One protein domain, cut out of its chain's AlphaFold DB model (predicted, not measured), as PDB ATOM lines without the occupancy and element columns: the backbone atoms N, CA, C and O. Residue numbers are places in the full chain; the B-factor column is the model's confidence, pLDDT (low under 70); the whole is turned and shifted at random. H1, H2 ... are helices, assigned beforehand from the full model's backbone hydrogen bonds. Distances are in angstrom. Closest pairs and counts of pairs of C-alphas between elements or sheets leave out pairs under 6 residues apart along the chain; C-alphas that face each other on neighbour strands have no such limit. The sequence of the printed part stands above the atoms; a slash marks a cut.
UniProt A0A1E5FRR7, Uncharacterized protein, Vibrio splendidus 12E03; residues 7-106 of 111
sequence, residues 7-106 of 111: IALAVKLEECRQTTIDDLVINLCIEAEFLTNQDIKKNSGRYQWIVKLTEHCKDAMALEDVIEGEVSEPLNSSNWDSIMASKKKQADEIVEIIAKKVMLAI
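This is residues 7 to 106 of the 111 residues of an uncharacterized protein of Vibrio splendidus 12E03 (UniProt A0A1E5FRR7). A long helix, H5, makes the longest axis of a flat, open arrangement; H2 packs on its middle stretch, and H4, the other long helix, crosses it at a steep angle. H1 meets the first turns of H5, the short H3 sits at the turn from H2 to H4, and residues 63 to 68 of H4 stick out together with Gly 69 before a long link returns to H5. The printed part has 100 residues with five named helices, in the order H1, H2, H3, H4, H5, and no named strand: an all-helix domain. It is only just compact, close to loose, with a radius of gyration of the C-alphas of 15.2 A, and spans 44 by 36 by 18 A.

H5, residues 80 to 105, is a hub, touching three other helices. With its residues 87 to 95 alone it touches H2, residues 21 to 31; the closest C-alphas, those of Val 25 and Ala 91, are 5.1 A apart. These two run the same way at a steep tilt of 56 degrees. H4, residues 45 to 68, also a hub, touches H5 with residues 50 to 57 alone. Their closest C-alphas, those of Thr 54 and Ile 94, are 6.4 A apart, and the helices run opposite ways at a steep tilt of 56 degrees. H4 touches H2 with residues 50 to 54 alone, closest at the C-alphas of Asp 22 and Thr 54, 6.9 A apart; they run opposite ways at a steep tilt of 44 degrees. H1, residues 7 to 18, touches residues 80 to 84 of H5 with its residues 12 to 16 alone, closest at the C-alphas of Cys 16 and Met 84, 5.8 A apart. They run the same way at a tilt of 35.2 degrees, only just steep. The helix packing is mostly crossed, with no shallow tilt among these four pairs. H3, residues 37 to 41, and H4 only just touch, and only at the corner by their link, with 3 pairs of C-alphas within 8 A; the closest are those of Ile 40 and Tyr 47, 6.1 A apart. H1 is apart from H2, H3 and H4. In H1, H2, H3, H4 and H5 every O i to N i+4 pair is within hydrogen-bond range.

H5 measures 37.7 A from C-alpha 80 at (-58.816, 42.740, 26.119) to C-alpha 105 at (-22.378, 40.003, 35.253). H4 measures 34.7 A and ends with C-alpha 68 at (-50.983, 24.637, 35.170). H1 measures 16.5 A, H2 15.2 A and H3 6.3 A.

The C-alphas of Ile 7 and Ile 106, the two farthest apart, are 49.0 A from each other. The link from H4 to H5, 11 residues, is long; the other three are tight. The printed part has no cut, and no printed residue has a pLDDT under 70.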
ATOM      1  N   ILE A   7     -65.816  52.769  18.099       90.50
ATOM      2  CA  ILE A   7     -64.535  53.109  17.471       90.50
ATOM      3  C   ILE A   7     -63.394  53.030  18.492       90.50
ATOM      4  O   ILE A   7     -62.356  52.445  18.208       90.50
ATOM      5  N   ALA A   8     -63.587  53.572  19.698       88.56
ATOM      6  CA  ALA A   8     -62.563  53.540  20.745       88.56
ATOM      7  C   ALA A   8     -62.276  52.106  21.219       88.56
ATOM      8  O   ALA A   8     -61.128  51.762  21.484       88.56
ATOM      9  N   LEU A   9     -63.308  51.261  21.288       88.69
ATOM     10  CA  LEU A   9     -63.151  49.842  21.603       88.69
ATOM     11  C   LEU A   9     -62.399  49.089  20.494       88.69
ATOM     12  O   LEU A   9     -61.526  48.283  20.798       88.69
ATOM     13  N   ALA A  10     -62.700  49.371  19.223       91.19
ATOM     14  CA  ALA A  10     -61.986  48.774  18.098       91.19
ATOM     15  C   ALA A  10     -60.493  49.142  18.101       91.19
ATOM     16  O   ALA A  10     -59.657  48.266  17.907       91.19
ATOM     17  N   VAL A  11     -60.159  50.407  18.392       92.69
ATOM     18  CA  VAL A  11     -58.764  50.864  18.529       92.69
ATOM     19  C   VAL A  11     -58.045  50.100  19.642       92.69
ATOM     20  O   VAL A  11     -56.986  49.538  19.396       92.69
ATOM     21  N   LYS A  12     -58.644  49.989  20.832       92.56
ATOM     22  CA  LYS A  12     -58.059  49.253  21.969       92.56
ATOM     23  C   LYS A  12     -57.835  47.768  21.688       92.56
ATOM     24  O   LYS A  12     -56.822  47.201  22.091       92.56
ATOM     25  N   LEU A  13     -58.778  47.126  21.000       92.56
ATOM     26  CA  LEU A  13     -58.637  45.730  20.583       92.56
ATOM     27  C   LEU A  13     -57.486  45.558  19.593       92.56
ATOM     28  O   LEU A  13     -56.729  44.594  19.704       92.56
ATOM     29  N   GLU A  14     -57.344  46.489  18.652       93.44
ATOM     30  CA  GLU A  14     -56.253  46.463  17.684       93.44
ATOM     31  C   GLU A  14     -54.900  46.725  18.355       93.44
ATOM     32  O   GLU A  14     -53.958  45.970  18.137       93.44
ATOM     33  N   GLU A  15     -54.819  47.704  19.259       93.75
ATOM     34  CA  GLU A  15     -53.634  47.954  20.088       93.75
ATOM     35  C   GLU A  15     -53.239  46.704  20.887       93.75
ATOM     36  O   GLU A  15     -52.083  46.276  20.856       93.75
ATOM     37  N   CYS A  16     -54.198  46.062  21.562       93.31
ATOM     38  CA  CYS A  16     -53.967  44.823  22.304       93.31
ATOM     39  C   CYS A  16     -53.520  43.669  21.403       93.31
ATOM     40  O   CYS A  16     -52.732  42.823  21.835       93.31
ATOM     41  N   ARG A  17     -54.010  43.605  20.164       92.19
ATOM     42  CA  ARG A  17     -53.622  42.581  19.193       92.19
ATOM     43  C   ARG A  17     -52.197  42.792  18.689       92.19
ATOM     44  O   ARG A  17     -51.445  41.825  18.635       92.19
ATOM     45  N   GLN A  18     -51.847  44.026  18.338       94.88
ATOM     46  CA  GLN A  18     -50.550  44.371  17.756       94.88
ATOM     47  C   GLN A  18     -49.422  44.391  18.788       94.88
ATOM     48  O   GLN A  18     -48.298  44.037  18.455       94.88
ATOM     49  N   THR A  19     -49.714  44.771  20.033       95.75
ATOM     50  CA  THR A  19     -48.697  44.841  21.088       95.75
ATOM     51  C   THR A  19     -48.211  43.443  21.447       95.75
ATOM     52  O   THR A  19     -48.986  42.616  21.943       95.75
ATOM     53  N   THR A  20     -46.925  43.175  21.238       96.12
ATOM     54  CA  THR A  20     -46.288  41.927  21.664       96.12
ATOM     55  C   THR A  20     -45.565  42.105  22.998       96.12
ATOM     56  O   THR A  20     -45.243  43.218  23.409       96.12
ATOM     57  N   ILE A  21     -45.299  40.995  23.691       97.00
ATOM     58  CA  ILE A  21     -44.457  41.004  24.900       97.00
ATOM     59  C   ILE A  21     -43.044  41.482  24.543       97.00
ATOM     60  O   ILE A  21     -42.443  42.230  25.305       97.00
ATOM     61  N   ASP A  22     -42.538  41.106  23.364       97.19
ATOM     62  CA  ASP A  22     -41.207  41.499  22.899       97.19
ATOM     63  C   ASP A  22     -41.102  43.024  22.749       97.19
ATOM     64  O   ASP A  22     -40.148  43.624  23.248       97.19
ATOM     65  N   ASP A  23     -42.116  43.664  22.152       97.25
ATOM     66  CA  ASP A  23     -42.177  45.125  22.031       97.25
ATOM     67  C   ASP A  23     -42.197  45.803  23.405       97.25
ATOM     68  O   ASP A  23     -41.497  46.793  23.621       97.25
ATOM     69  N   LEU A  24     -42.976  45.266  24.350       98.19
ATOM     70  CA  LEU A  24     -43.055  45.794  25.712       98.19
ATOM     71  C   LEU A  24     -41.705  45.690  26.433       98.19
ATOM     72  O   LEU A  24     -41.243  46.683  26.986       98.19
ATOM     73  N   VAL A  25     -41.040  44.532  26.374       98.38
ATOM     74  CA  VAL A  25     -39.719  44.332  26.991       98.38
ATOM     75  C   VAL A  25     -38.678  45.268  26.380       98.38
ATOM     76  O   VAL A  25     -37.904  45.888  27.111       98.38
ATOM     77  N   ILE A  26     -38.658  45.408  25.051       98.06
ATOM     78  CA  ILE A  26     -37.738  46.323  24.364       98.06
ATOM     79  C   ILE A  26     -37.994  47.764  24.814       98.06
ATOM     80  O   ILE A  26     -37.040  48.458  25.164       98.06
ATOM     81  N   ASN A  27     -39.254  48.202  24.849       97.81
ATOM     82  CA  ASN A  27     -39.613  49.554  25.277       97.81
ATOM     83  C   ASN A  27     -39.205  49.817  26.731       97.81
ATOM     84  O   ASN A  27     -38.548  50.822  26.988       97.81
ATOM     85  N   LEU A  28     -39.480  48.892  27.652       98.19
ATOM     86  CA  LEU A  28     -39.043  48.997  29.051       98.19
ATOM     87  C   LEU A  28     -37.512  49.080  29.169       98.19
ATOM     88  O   LEU A  28     -36.984  49.872  29.948       98.19
ATOM     89  N   CYS A  29     -36.771  48.322  28.355       97.62
ATOM     90  CA  CYS A  29     -35.310  48.406  28.323       97.62
ATOM     91  C   CYS A  29     -34.795  49.742  27.759       97.62
ATOM     92  O   CYS A  29     -33.712  50.180  28.149       97.62
ATOM     93  N   ILE A  30     -35.532  50.383  26.844       97.75
ATOM     94  CA  ILE A  30     -35.223  51.738  26.362       97.75
ATOM     95  C   ILE A  30     -35.528  52.774  27.447       97.75
ATOM     96  O   ILE A  30     -34.707  53.656  27.686       97.75
ATOM     97  N   GLU A  31     -36.679  52.665  28.112       97.12
ATOM     98  CA  GLU A  31     -37.085  53.558  29.205       97.12
ATOM     99  C   GLU A  31     -36.102  53.506  30.381       97.12
ATOM    100  O   GLU A  31     -35.800  54.534  30.979       97.12
ATOM    101  N   ALA A  32     -35.538  52.329  30.662       95.31
ATOM    102  CA  ALA A  32     -34.478  52.136  31.648       95.31
ATOM    103  C   ALA A  32     -33.074  52.554  31.157       95.31
ATOM    104  O   ALA A  32     -32.086  52.285  31.838       95.31
ATOM    105  N   GLU A  33     -32.964  53.140  29.959       95.19
ATOM    106  CA  GLU A  33     -31.712  53.541  29.295       95.19
ATOM    107  C   GLU A  33     -30.699  52.395  29.082       95.19
ATOM    108  O   GLU A  33     -29.531  52.616  28.746       95.19
ATOM    109  N   PHE A  34     -31.133  51.140  29.229       94.75
ATOM    110  CA  PHE A  34     -30.295  49.974  28.970       94.75
ATOM    111  C   PHE A  34     -30.139  49.720  27.465       94.75
ATOM    112  O   PHE A  34     -29.074  49.286  27.016       94.75
ATOM    113  N   LEU A  35     -31.168  50.018  26.669       96.94
ATOM    114  CA  LEU A  35     -31.122  50.032  25.206       96.94
ATOM    115  C   LEU A  35     -31.339  51.440  24.655       96.94
ATOM    116  O   LEU A  35     -32.030  52.269  25.234       96.94
ATOM    117  N   THR A  36     -30.806  51.682  23.463       97.38
ATOM    118  CA  THR A  36     -31.133  52.857  22.656       97.38
ATOM    119  C   THR A  36     -31.770  52.445  21.332       97.38
ATOM    120  O   THR A  36     -31.557  51.345  20.818       97.38
ATOM    121  N   ASN A  37     -32.465  53.377  20.678       96.56
ATOM    122  CA  ASN A  37     -32.958  53.164  19.312       96.56
ATOM    123  C   ASN A  37     -31.834  52.847  18.305       96.56
ATOM    124  O   ASN A  37     -32.076  52.233  17.264       96.56
ATOM    125  N   GLN A  38     -30.597  53.276  18.577       97.19
ATOM    126  CA  GLN A  38     -29.457  52.956  17.725       97.19
ATOM    127  C   GLN A  38     -29.016  51.498  17.889       97.19
ATOM    128  O   GLN A  38     -28.638  50.879  16.895       97.19
ATOM    129  N   ASP A  39     -29.102  50.948  19.102       97.38
ATOM    130  CA  ASP A  39     -28.804  49.540  19.375       97.38
ATOM    131  C   ASP A  39     -29.720  48.612  18.580       97.38
ATOM    132  O   ASP A  39     -29.245  47.628  18.017       97.38
ATOM    133  N   ILE A  40     -30.998  48.976  18.466       96.75
ATOM    134  CA  ILE A  40     -31.991  48.254  17.664       96.75
ATOM    135  C   ILE A  40     -31.645  48.368  16.177       96.75
ATOM    136  O   ILE A  40     -31.473  47.359  15.495       96.75
ATOM    137  N   LYS A  41     -31.450  49.595  15.668       96.94
ATOM    138  CA  LYS A  41     -31.124  49.843  14.248       96.94
ATOM    139  C   LYS A  41     -29.857  49.124  13.786       96.94
ATOM    140  O   LYS A  41     -29.776  48.712  12.634       96.94
ATOM    141  N   LYS A  42     -28.856  49.014  14.660       97.19
ATOM    142  CA  LYS A  42     -27.584  48.336  14.371       97.19
ATOM    143  C   LYS A  42     -27.600  46.848  14.701       97.19
ATOM    144  O   LYS A  42     -26.585  46.196  14.476       97.19
ATOM    145  N   ASN A  43     -28.704  46.329  15.240       95.62
ATOM    146  CA  ASN A  43     -28.797  44.968  15.746       95.62
ATOM    147  C   ASN A  43     -27.622  44.629  16.688       95.62
ATOM    148  O   ASN A  43     -26.889  43.664  16.476       95.62
ATOM    149  N   SER A  44     -27.381  45.502  17.673       97.62
ATOM    150  CA  SER A  44     -26.232  45.403  18.575       97.62
ATOM    151  C   SER A  44     -26.238  44.092  19.363       97.62
ATOM    152  O   SER A  44     -27.288  43.494  19.597       97.62
ATOM    153  N   GLY A  45     -25.070  43.679  19.865       96.38
ATOM    154  CA  GLY A  45     -24.974  42.487  20.711       96.38
ATOM    155  C   GLY A  45     -25.850  42.565  21.969       96.38
ATOM    156  O   GLY A  45     -26.423  41.561  22.373       96.38
ATOM    157  N   ARG A  46     -26.026  43.760  22.555       93.69
ATOM    158  CA  ARG A  46     -26.918  43.962  23.710       93.69
ATOM    159  C   ARG A  46     -28.385  43.760  23.330       93.69
ATOM    160  O   ARG A  46     -29.115  43.108  24.069       93.69
ATOM    161  N   TYR A  47     -28.796  44.287  22.178       97.56
ATOM    162  CA  TYR A  47     -30.147  44.095  21.655       97.56
ATOM    163  C   TYR A  47     -30.423  42.618  21.348       97.56
ATOM    164  O   TYR A  47     -31.408  42.071  21.831       97.56
ATOM    165  N   GLN A  48     -29.514  41.943  20.636       97.75
ATOM    166  CA  GLN A  48     -29.623  40.508  20.351       97.75
ATOM    167  C   GLN A  48     -29.694  39.668  21.629       97.75
ATOM    168  O   GLN A  48     -30.464  38.713  21.700       97.75
ATOM    169  N   TRP A  49     -28.904  40.031  22.643       96.38
ATOM    170  CA  TRP A  49     -28.920  39.355  23.933       96.38
ATOM    171  C   TRP A  49     -30.270  39.505  24.643       96.38
ATOM    172  O   TRP A  49     -30.792  38.503  25.125       96.38
ATOM    173  N   ILE A  50     -30.868  40.706  24.643       96.88
ATOM    174  CA  ILE A  50     -32.226  40.906  25.173       96.88
ATOM    175  C   ILE A  50     -33.234  40.067  24.400       96.88
ATOM    176  O   ILE A  50     -33.948  39.294  25.021       96.88
ATOM    177  N   VAL A  51     -33.259  40.159  23.067       97.44
ATOM    178  CA  VAL A  51     -34.213  39.403  22.237       97.44
ATOM    179  C   VAL A  51     -34.137  37.907  22.543       97.44
ATOM    180  O   VAL A  51     -35.165  37.265  22.750       97.44
ATOM    181  N   LYS A  52     -32.922  37.354  22.635       97.50
ATOM    182  CA  LYS A  52     -32.732  35.928  22.912       97.50
ATOM    183  C   LYS A  52     -33.138  35.544  24.335       97.50
ATOM    184  O   LYS A  52     -33.714  34.480  24.538       97.50
ATOM    185  N   LEU A  53     -32.842  36.388  25.322       96.25
ATOM    186  CA  LEU A  53     -33.241  36.130  26.703       96.25
ATOM    187  C   LEU A  53     -34.767  36.214  26.867       96.25
ATOM    188  O   LEU A  53     -35.343  35.347  27.515       96.25
ATOM    189  N   THR A  54     -35.415  37.183  26.219       97.75
ATOM    190  CA  THR A  54     -36.878  37.307  26.160       97.75
ATOM    191  C   THR A  54     -37.522  36.065  25.548       97.75
ATOM    192  O   THR A  54     -38.474  35.539  26.117       97.75
ATOM    193  N   GLU A  55     -36.982  35.551  24.437       97.50
ATOM    194  CA  GLU A  55     -37.436  34.298  23.814       97.50
ATOM    195  C   GLU A  55     -37.388  33.133  24.815       97.50
ATOM    196  O   GLU A  55     -38.393  32.469  25.037       97.50
ATOM    197  N   HIS A  56     -36.258  32.951  25.505       96.94
ATOM    198  CA  HIS A  56     -36.111  31.886  26.500       96.94
ATOM    199  C   HIS A  56     -37.057  32.022  27.696       96.94
ATOM    200  O   HIS A  56     -37.556  31.014  28.194       96.94
ATOM    201  N   CYS A  57     -37.309  33.242  28.170       96.81
ATOM    202  CA  CYS A  57     -38.270  33.461  29.246       96.81
ATOM    203  C   CYS A  57     -39.702  33.155  28.799       96.81
ATOM    204  O   CYS A  57     -40.433  32.510  29.541       96.81
ATOM    205  N   LYS A  58     -40.086  33.556  27.581       95.75
ATOM    206  CA  LYS A  58     -41.408  33.242  27.020       95.75
ATOM    207  C   LYS A  58     -41.607  31.741  26.838       95.75
ATOM    208  O   LYS A  58     -42.674  31.241  27.167       95.75
ATOM    209  N   ASP A  59     -40.587  31.029  26.362       94.75
ATOM    210  CA  ASP A  59     -40.636  29.569  26.250       94.75
ATOM    211  C   ASP A  59     -40.830  28.913  27.624       94.75
ATOM    212  O   ASP A  59     -41.617  27.979  27.756       94.75
ATOM    213  N   ALA A  60     -40.143  29.409  28.659       94.06
ATOM    214  CA  ALA A  60     -40.297  28.911  30.025       94.06
ATOM    215  C   ALA A  60     -41.702  29.179  30.587       94.06
ATOM    216  O   ALA A  60     -42.332  28.253  31.087       94.06
ATOM    217  N   MET A  61     -42.220  30.401  30.432       91.94
ATOM    218  CA  MET A  61     -43.583  30.764  30.845       91.94
ATOM    219  C   MET A  61     -44.635  29.915  30.123       91.94
ATOM    220  O   MET A  61     -45.528  29.367  30.753       91.94
ATOM    221  N   ALA A  62     -44.489  29.704  28.811       89.56
ATOM    222  CA  ALA A  62     -45.412  28.860  28.057       89.56
ATOM    223  C   ALA A  62     -45.413  27.397  28.543       89.56
ATOM    224  O   ALA A  62     -46.439  26.721  28.468       89.56
ATOM    225  N   LEU A  63     -44.277  26.886  29.029       89.69
ATOM    226  CA  LEU A  63     -44.215  25.561  29.648       89.69
ATOM    227  C   LEU A  63     -44.932  25.529  31.004       89.69
ATOM    228  O   LEU A  63     -45.580  24.529  31.305       89.69
ATOM    229  N   GLU A  64     -44.831  26.596  31.798       87.25
ATOM    230  CA  GLU A  64     -45.549  26.742  33.071       87.25
ATOM    231  C   GLU A  64     -47.068  26.763  32.839       87.25
ATOM    232  O   GLU A  64     -47.774  25.937  33.420       87.25
ATOM    233  N   ASP A  65     -47.550  27.565  31.886       85.12
ATOM    234  CA  ASP A  65     -48.972  27.648  31.518       85.12
ATOM    235  C   ASP A  65     -49.547  26.271  31.123       85.12
ATOM    236  O   ASP A  65     -50.654  25.890  31.519       85.12
ATOM    237  N   VAL A  66     -48.779  25.476  30.363       83.75
ATOM    238  CA  VAL A  66     -49.174  24.116  29.953       83.75
ATOM    239  C   VAL A  66     -49.269  23.163  31.148       83.75
ATOM    240  O   VAL A  66     -50.153  22.304  31.171       83.75
ATOM    241  N   ILE A  67     -48.375  23.288  32.132       82.31
ATOM    242  CA  ILE A  67     -48.386  22.461  33.348       82.31
ATOM    243  C   ILE A  67     -49.577  22.828  34.239       82.31
ATOM    244  O   ILE A  67     -50.216  21.937  34.803       82.31
ATOM    245  N   GLU A  68     -49.885  24.118  34.350       83.56
ATOM    246  CA  GLU A  68     -50.983  24.637  35.170       83.56
ATOM    247  C   GLU A  68     -52.359  24.474  34.500       83.56
ATOM    248  O   GLU A  68     -53.396  24.598  35.153       83.56
ATOM    249  N   GLY A  69     -52.376  24.096  33.219       74.50
ATOM    250  CA  GLY A  69     -53.596  23.862  32.452       74.50
ATOM    251  C   GLY A  69     -54.304  25.155  32.050       74.50
ATOM    252  O   GLY A  69     -55.515  25.132  31.816       74.50
ATOM    253  N   GLU A  70     -53.579  26.273  31.971       74.81
ATOM    254  CA  GLU A  70     -54.140  27.540  31.515       74.81
ATOM    255  C   GLU A  70     -54.478  27.473  30.018       74.81
ATOM    256  O   GLU A  70     -53.678  27.070  29.171       74.81
ATOM    257  N   VAL A  71     -55.704  27.873  29.668       70.12
ATOM    258  CA  VAL A  71     -56.159  27.951  28.276       70.12
ATOM    259  C   VAL A  71     -56.146  29.409  27.849       70.12
ATOM    260  O   VAL A  71     -56.881  30.230  28.394       70.12
ATOM    261  N   SER A  72     -55.343  29.728  26.833       70.75
ATOM    262  CA  SER A  72     -55.296  31.077  26.269       70.75
ATOM    263  C   SER A  72     -56.640  31.420  25.614       70.75
ATOM    264  O   SER A  72     -57.022  30.846  24.589       70.75
ATOM    265  N   GLU A  73     -57.389  32.336  26.226       81.19
ATOM    266  CA  GLU A  73     -58.672  32.773  25.690       81.19
ATOM    267  C   GLU A  73     -58.491  33.659  24.445       81.19
ATOM    268  O   GLU A  73     -57.633  34.548  24.421       81.19
ATOM    269  N   PRO A  74     -59.337  33.503  23.413       85.62
ATOM    270  CA  PRO A  74     -59.318  34.404  22.272       85.62
ATOM    271  C   PRO A  74     -59.693  35.835  22.688       85.62
ATOM    272  O   PRO A  74     -60.656  36.066  23.426       85.62
ATOM    273  N   LEU A  75     -58.947  36.805  22.154       88.56
ATOM    274  CA  LEU A  75     -59.154  38.234  22.389       88.56
ATOM    275  C   LEU A  75     -60.554  38.687  21.949       88.56
ATOM    276  O   LEU A  75     -60.945  38.521  20.791       88.56
ATOM    277  N   ASN A  76     -61.279  39.328  22.860       90.50
ATOM    278  CA  ASN A  76     -62.611  39.876  22.649       90.50
ATOM    279  C   ASN A  76     -62.828  41.162  23.469       90.50
ATOM    280  O   ASN A  76     -61.988  41.584  24.264       90.50
ATOM    281  N   SER A  77     -63.979  41.808  23.269       88.44
ATOM    282  CA  SER A  77     -64.314  43.087  23.908       88.44
ATOM    283  C   SER A  77     -64.406  43.037  25.434       88.44
ATOM    284  O   SER A  77     -64.306  44.087  26.062       88.44
ATOM    285  N   SER A  78     -64.600  41.859  26.032       90.81
ATOM    286  CA  SER A  78     -64.691  41.694  27.486       90.81
ATOM    287  C   SER A  78     -63.366  41.344  28.161       90.81
ATOM    288  O   SER A  78     -63.233  41.617  29.349       90.81
ATOM    289  N   ASN A  79     -62.389  40.777  27.442       91.19
ATOM    290  CA  ASN A  79     -61.132  40.306  28.041       91.19
ATOM    291  C   ASN A  79     -59.873  41.059  27.579       91.19
ATOM    292  O   ASN A  79     -58.797  40.800  28.115       91.19
ATOM    293  N   TRP A  80     -59.981  42.014  26.647       92.81
ATOM    294  CA  TRP A  80     -58.816  42.740  26.119       92.81
ATOM    295  C   TRP A  80     -57.983  43.447  27.198       92.81
ATOM    296  O   TRP A  80     -56.757  43.381  27.152       92.81
ATOM    297  N   ASP A  81     -58.633  44.069  28.188       92.94
ATOM    298  CA  ASP A  81     -57.958  44.731  29.310       92.94
ATOM    299  C   ASP A  81     -57.112  43.729  30.112       92.94
ATOM    300  O   ASP A  81     -55.954  43.997  30.430       92.94
ATOM    301  N   SER A  82     -57.676  42.546  30.387       93.00
ATOM    302  CA  SER A  82     -57.004  41.468  31.121       93.00
ATOM    303  C   SER A  82     -55.828  40.894  30.328       93.00
ATOM    304  O   SER A  82     -54.729  40.754  30.860       93.00
ATOM    305  N   ILE A  83     -56.018  40.644  29.028       93.50
ATOM    306  CA  ILE A  83     -54.955  40.149  28.141       93.50
ATOM    307  C   ILE A  83     -53.807  41.161  28.057       93.50
ATOM    308  O   ILE A  83     -52.644  40.783  28.168       93.50
ATOM    309  N   MET A  84     -54.110  42.452  27.896       95.06
ATOM    310  CA  MET A  84     -53.085  43.498  27.879       95.06
ATOM    311  C   MET A  84     -52.350  43.594  29.223       95.06
ATOM    312  O   MET A  84     -51.130  43.747  29.244       95.06
ATOM    313  N   ALA A  85     -53.066  43.495  30.346       95.12
ATOM    314  CA  ALA A  85     -52.455  43.482  31.672       95.12
ATOM    315  C   ALA A  85     -51.535  42.266  31.866       95.12
ATOM    316  O   ALA A  85     -50.431  42.423  32.380       95.12
ATOM    317  N   SER A  86     -51.945  41.087  31.390       93.62
ATOM    318  CA  SER A  86     -51.120  39.874  31.405       93.62
ATOM    319  C   SER A  86     -49.838  40.049  30.582       93.62
ATOM    320  O   SER A  86     -48.746  39.833  31.102       93.62
ATOM    321  N   LYS A  87     -49.936  40.576  29.351       95.06
ATOM    322  CA  LYS A  87     -48.759  40.890  28.516       95.06
ATOM    323  C   LYS A  87     -47.776  41.830  29.216       95.06
ATOM    324  O   LYS A  87     -46.569  41.621  29.138       95.06
ATOM    325  N   LYS A  88     -48.284  42.867  29.891       97.00
ATOM    326  CA  LYS A  88     -47.456  43.811  30.659       97.00
ATOM    327  C   LYS A  88     -46.784  43.137  31.848       97.00
ATOM    328  O   LYS A  88     -45.582  43.291  32.009       97.00
ATOM    329  N   LYS A  89     -47.530  42.336  32.612       96.12
ATOM    330  CA  LYS A  89     -46.989  41.570  33.740       96.12
ATOM    331  C   LYS A  89     -45.858  40.636  33.293       96.12
ATOM    332  O   LYS A  89     -44.789  40.659  33.889       96.12
ATOM    333  N   GLN A  90     -46.064  39.876  32.217       96.19
ATOM    334  CA  GLN A  90     -45.024  39.007  31.657       96.19
ATOM    335  C   GLN A  90     -43.798  39.816  31.208       96.19
ATOM    336  O   GLN A  90     -42.666  39.420  31.473       96.19
ATOM    337  N   ALA A  91     -43.994  40.976  30.573       98.12
ATOM    338  CA  ALA A  91     -42.883  41.851  30.199       98.12
ATOM    339  C   ALA A  91     -42.087  42.347  31.423       98.12
ATOM    340  O   ALA A  91     -40.855  42.313  31.395       98.12
ATOM    341  N   ASP A  92     -42.766  42.747  32.500       98.00
ATOM    342  CA  ASP A  92     -42.129  43.184  33.749       98.00
ATOM    343  C   ASP A  92     -41.302  42.056  34.389       98.00
ATOM    344  O   ASP A  92     -40.151  42.268  34.781       98.00
ATOM    345  N   GLU A  93     -41.841  40.834  34.434       97.31
ATOM    346  CA  GLU A  93     -41.138  39.651  34.952       97.31
ATOM    347  C   GLU A  93     -39.871  39.337  34.138       97.31
ATOM    348  O   GLU A  93     -38.805  39.061  34.703       97.31
ATOM    349  N   ILE A  94     -39.942  39.444  32.806       98.00
ATOM    350  CA  ILE A  94     -38.779  39.268  31.926       98.00
ATOM    351  C   ILE A  94     -37.724  40.348  32.195       98.00
ATOM    352  O   ILE A  94     -36.534  40.037  32.303       98.00
ATOM    353  N   VAL A  95     -38.130  41.612  32.337       97.31
ATOM    354  CA  VAL A  95     -37.209  42.720  32.637       97.31
ATOM    355  C   VAL A  95     -36.540  42.537  34.001       97.31
ATOM    356  O   VAL A  95     -35.342  42.798  34.133       97.31
ATOM    357  N   GLU A  96     -37.247  42.009  35.001       96.75
ATOM    358  CA  GLU A  96     -36.649  41.672  36.293       96.75
ATOM    359  C   GLU A  96     -35.559  40.593  36.152       96.75
ATOM    360  O   GLU A  96     -34.478  40.701  36.746       96.75
ATOM    361  N   ILE A  97     -35.794  39.568  35.326       96.44
ATOM    362  CA  ILE A  97     -34.788  38.541  35.017       96.44
ATOM    363  C   ILE A  97     -33.579  39.170  34.314       96.44
ATOM    364  O   ILE A  97     -32.440  38.895  34.707       96.44
ATOM    365  N   ILE A  98     -33.801  40.037  33.322       95.06
ATOM    366  CA  ILE A  98     -32.738  40.775  32.627       95.06
ATOM    367  C   ILE A  98     -31.892  41.554  33.641       95.06
ATOM    368  O   ILE A  98     -30.671  41.385  33.677       95.06
ATOM    369  N   ALA A  99     -32.526  42.341  34.513       94.81
ATOM    370  CA  ALA A  99     -31.842  43.133  35.530       94.81
ATOM    371  C   ALA A  99     -30.996  42.256  36.468       94.81
ATOM    372  O   ALA A  99     -29.820  42.547  36.700       94.81
ATOM    373  N   LYS A 100     -31.542  41.126  36.943       95.00
ATOM    374  CA  LYS A 100     -30.798  40.150  37.761       95.00
ATOM    375  C   LYS A 100     -29.562  39.623  37.030       95.00
ATOM    376  O   LYS A 100     -28.487  39.548  37.622       95.00
ATOM    377  N   LYS A 101     -29.685  39.267  35.746       93.31
ATOM    378  CA  LYS A 101     -28.555  38.763  34.947       93.31
ATOM    379  C   LYS A 101     -27.494  39.832  34.699       93.31
ATOM    380  O   LYS A 101     -26.311  39.514  34.777       93.31
ATOM    381  N   VAL A 102     -27.898  41.083  34.474       91.12
ATOM    382  CA  VAL A 102     -26.971  42.220  34.361       91.12
ATOM    383  C   VAL A 102     -26.195  42.408  35.662       91.12
ATOM    384  O   VAL A 102     -24.969  42.471  35.623       91.12
ATOM    385  N   MET A 103     -26.873  42.415  36.814       91.06
ATOM    386  CA  MET A 103     -26.224  42.564  38.124       91.06
ATOM    387  C   MET A 103     -25.227  41.439  38.423       91.06
ATOM    388  O   MET A 103     -24.145  41.703  38.940       91.06
ATOM    389  N   LEU A 104     -25.552  40.196  38.055       90.06
ATOM    390  CA  LEU A 104     -24.650  39.046  38.208       90.06
ATOM    391  C   LEU A 104     -23.414  39.112  37.298       90.06
ATOM    392  O   LEU A 104     -22.400  38.491  37.607       90.06
ATOM    393  N   ALA A 105     -23.494  39.831  36.178       87.00
ATOM    394  CA  ALA A 105     -22.378  40.003  35.253       87.00
ATOM    395  C   ALA A 105     -21.395  41.103  35.691       87.00
ATOM    396  O   ALA A 105     -20.316  41.224  35.106       87.00
ATOM    397  N   ILE A 106     -21.744  41.905  36.705       86.94
ATOM    398  CA  ILE A 106     -20.850  42.929  37.248       86.94
ATOM    399  C   ILE A 106     -19.708  42.217  37.989       86.94
ATOM    400  O   ILE A 106     -19.967  41.451  38.921       86.94
TER     401      ILE A 106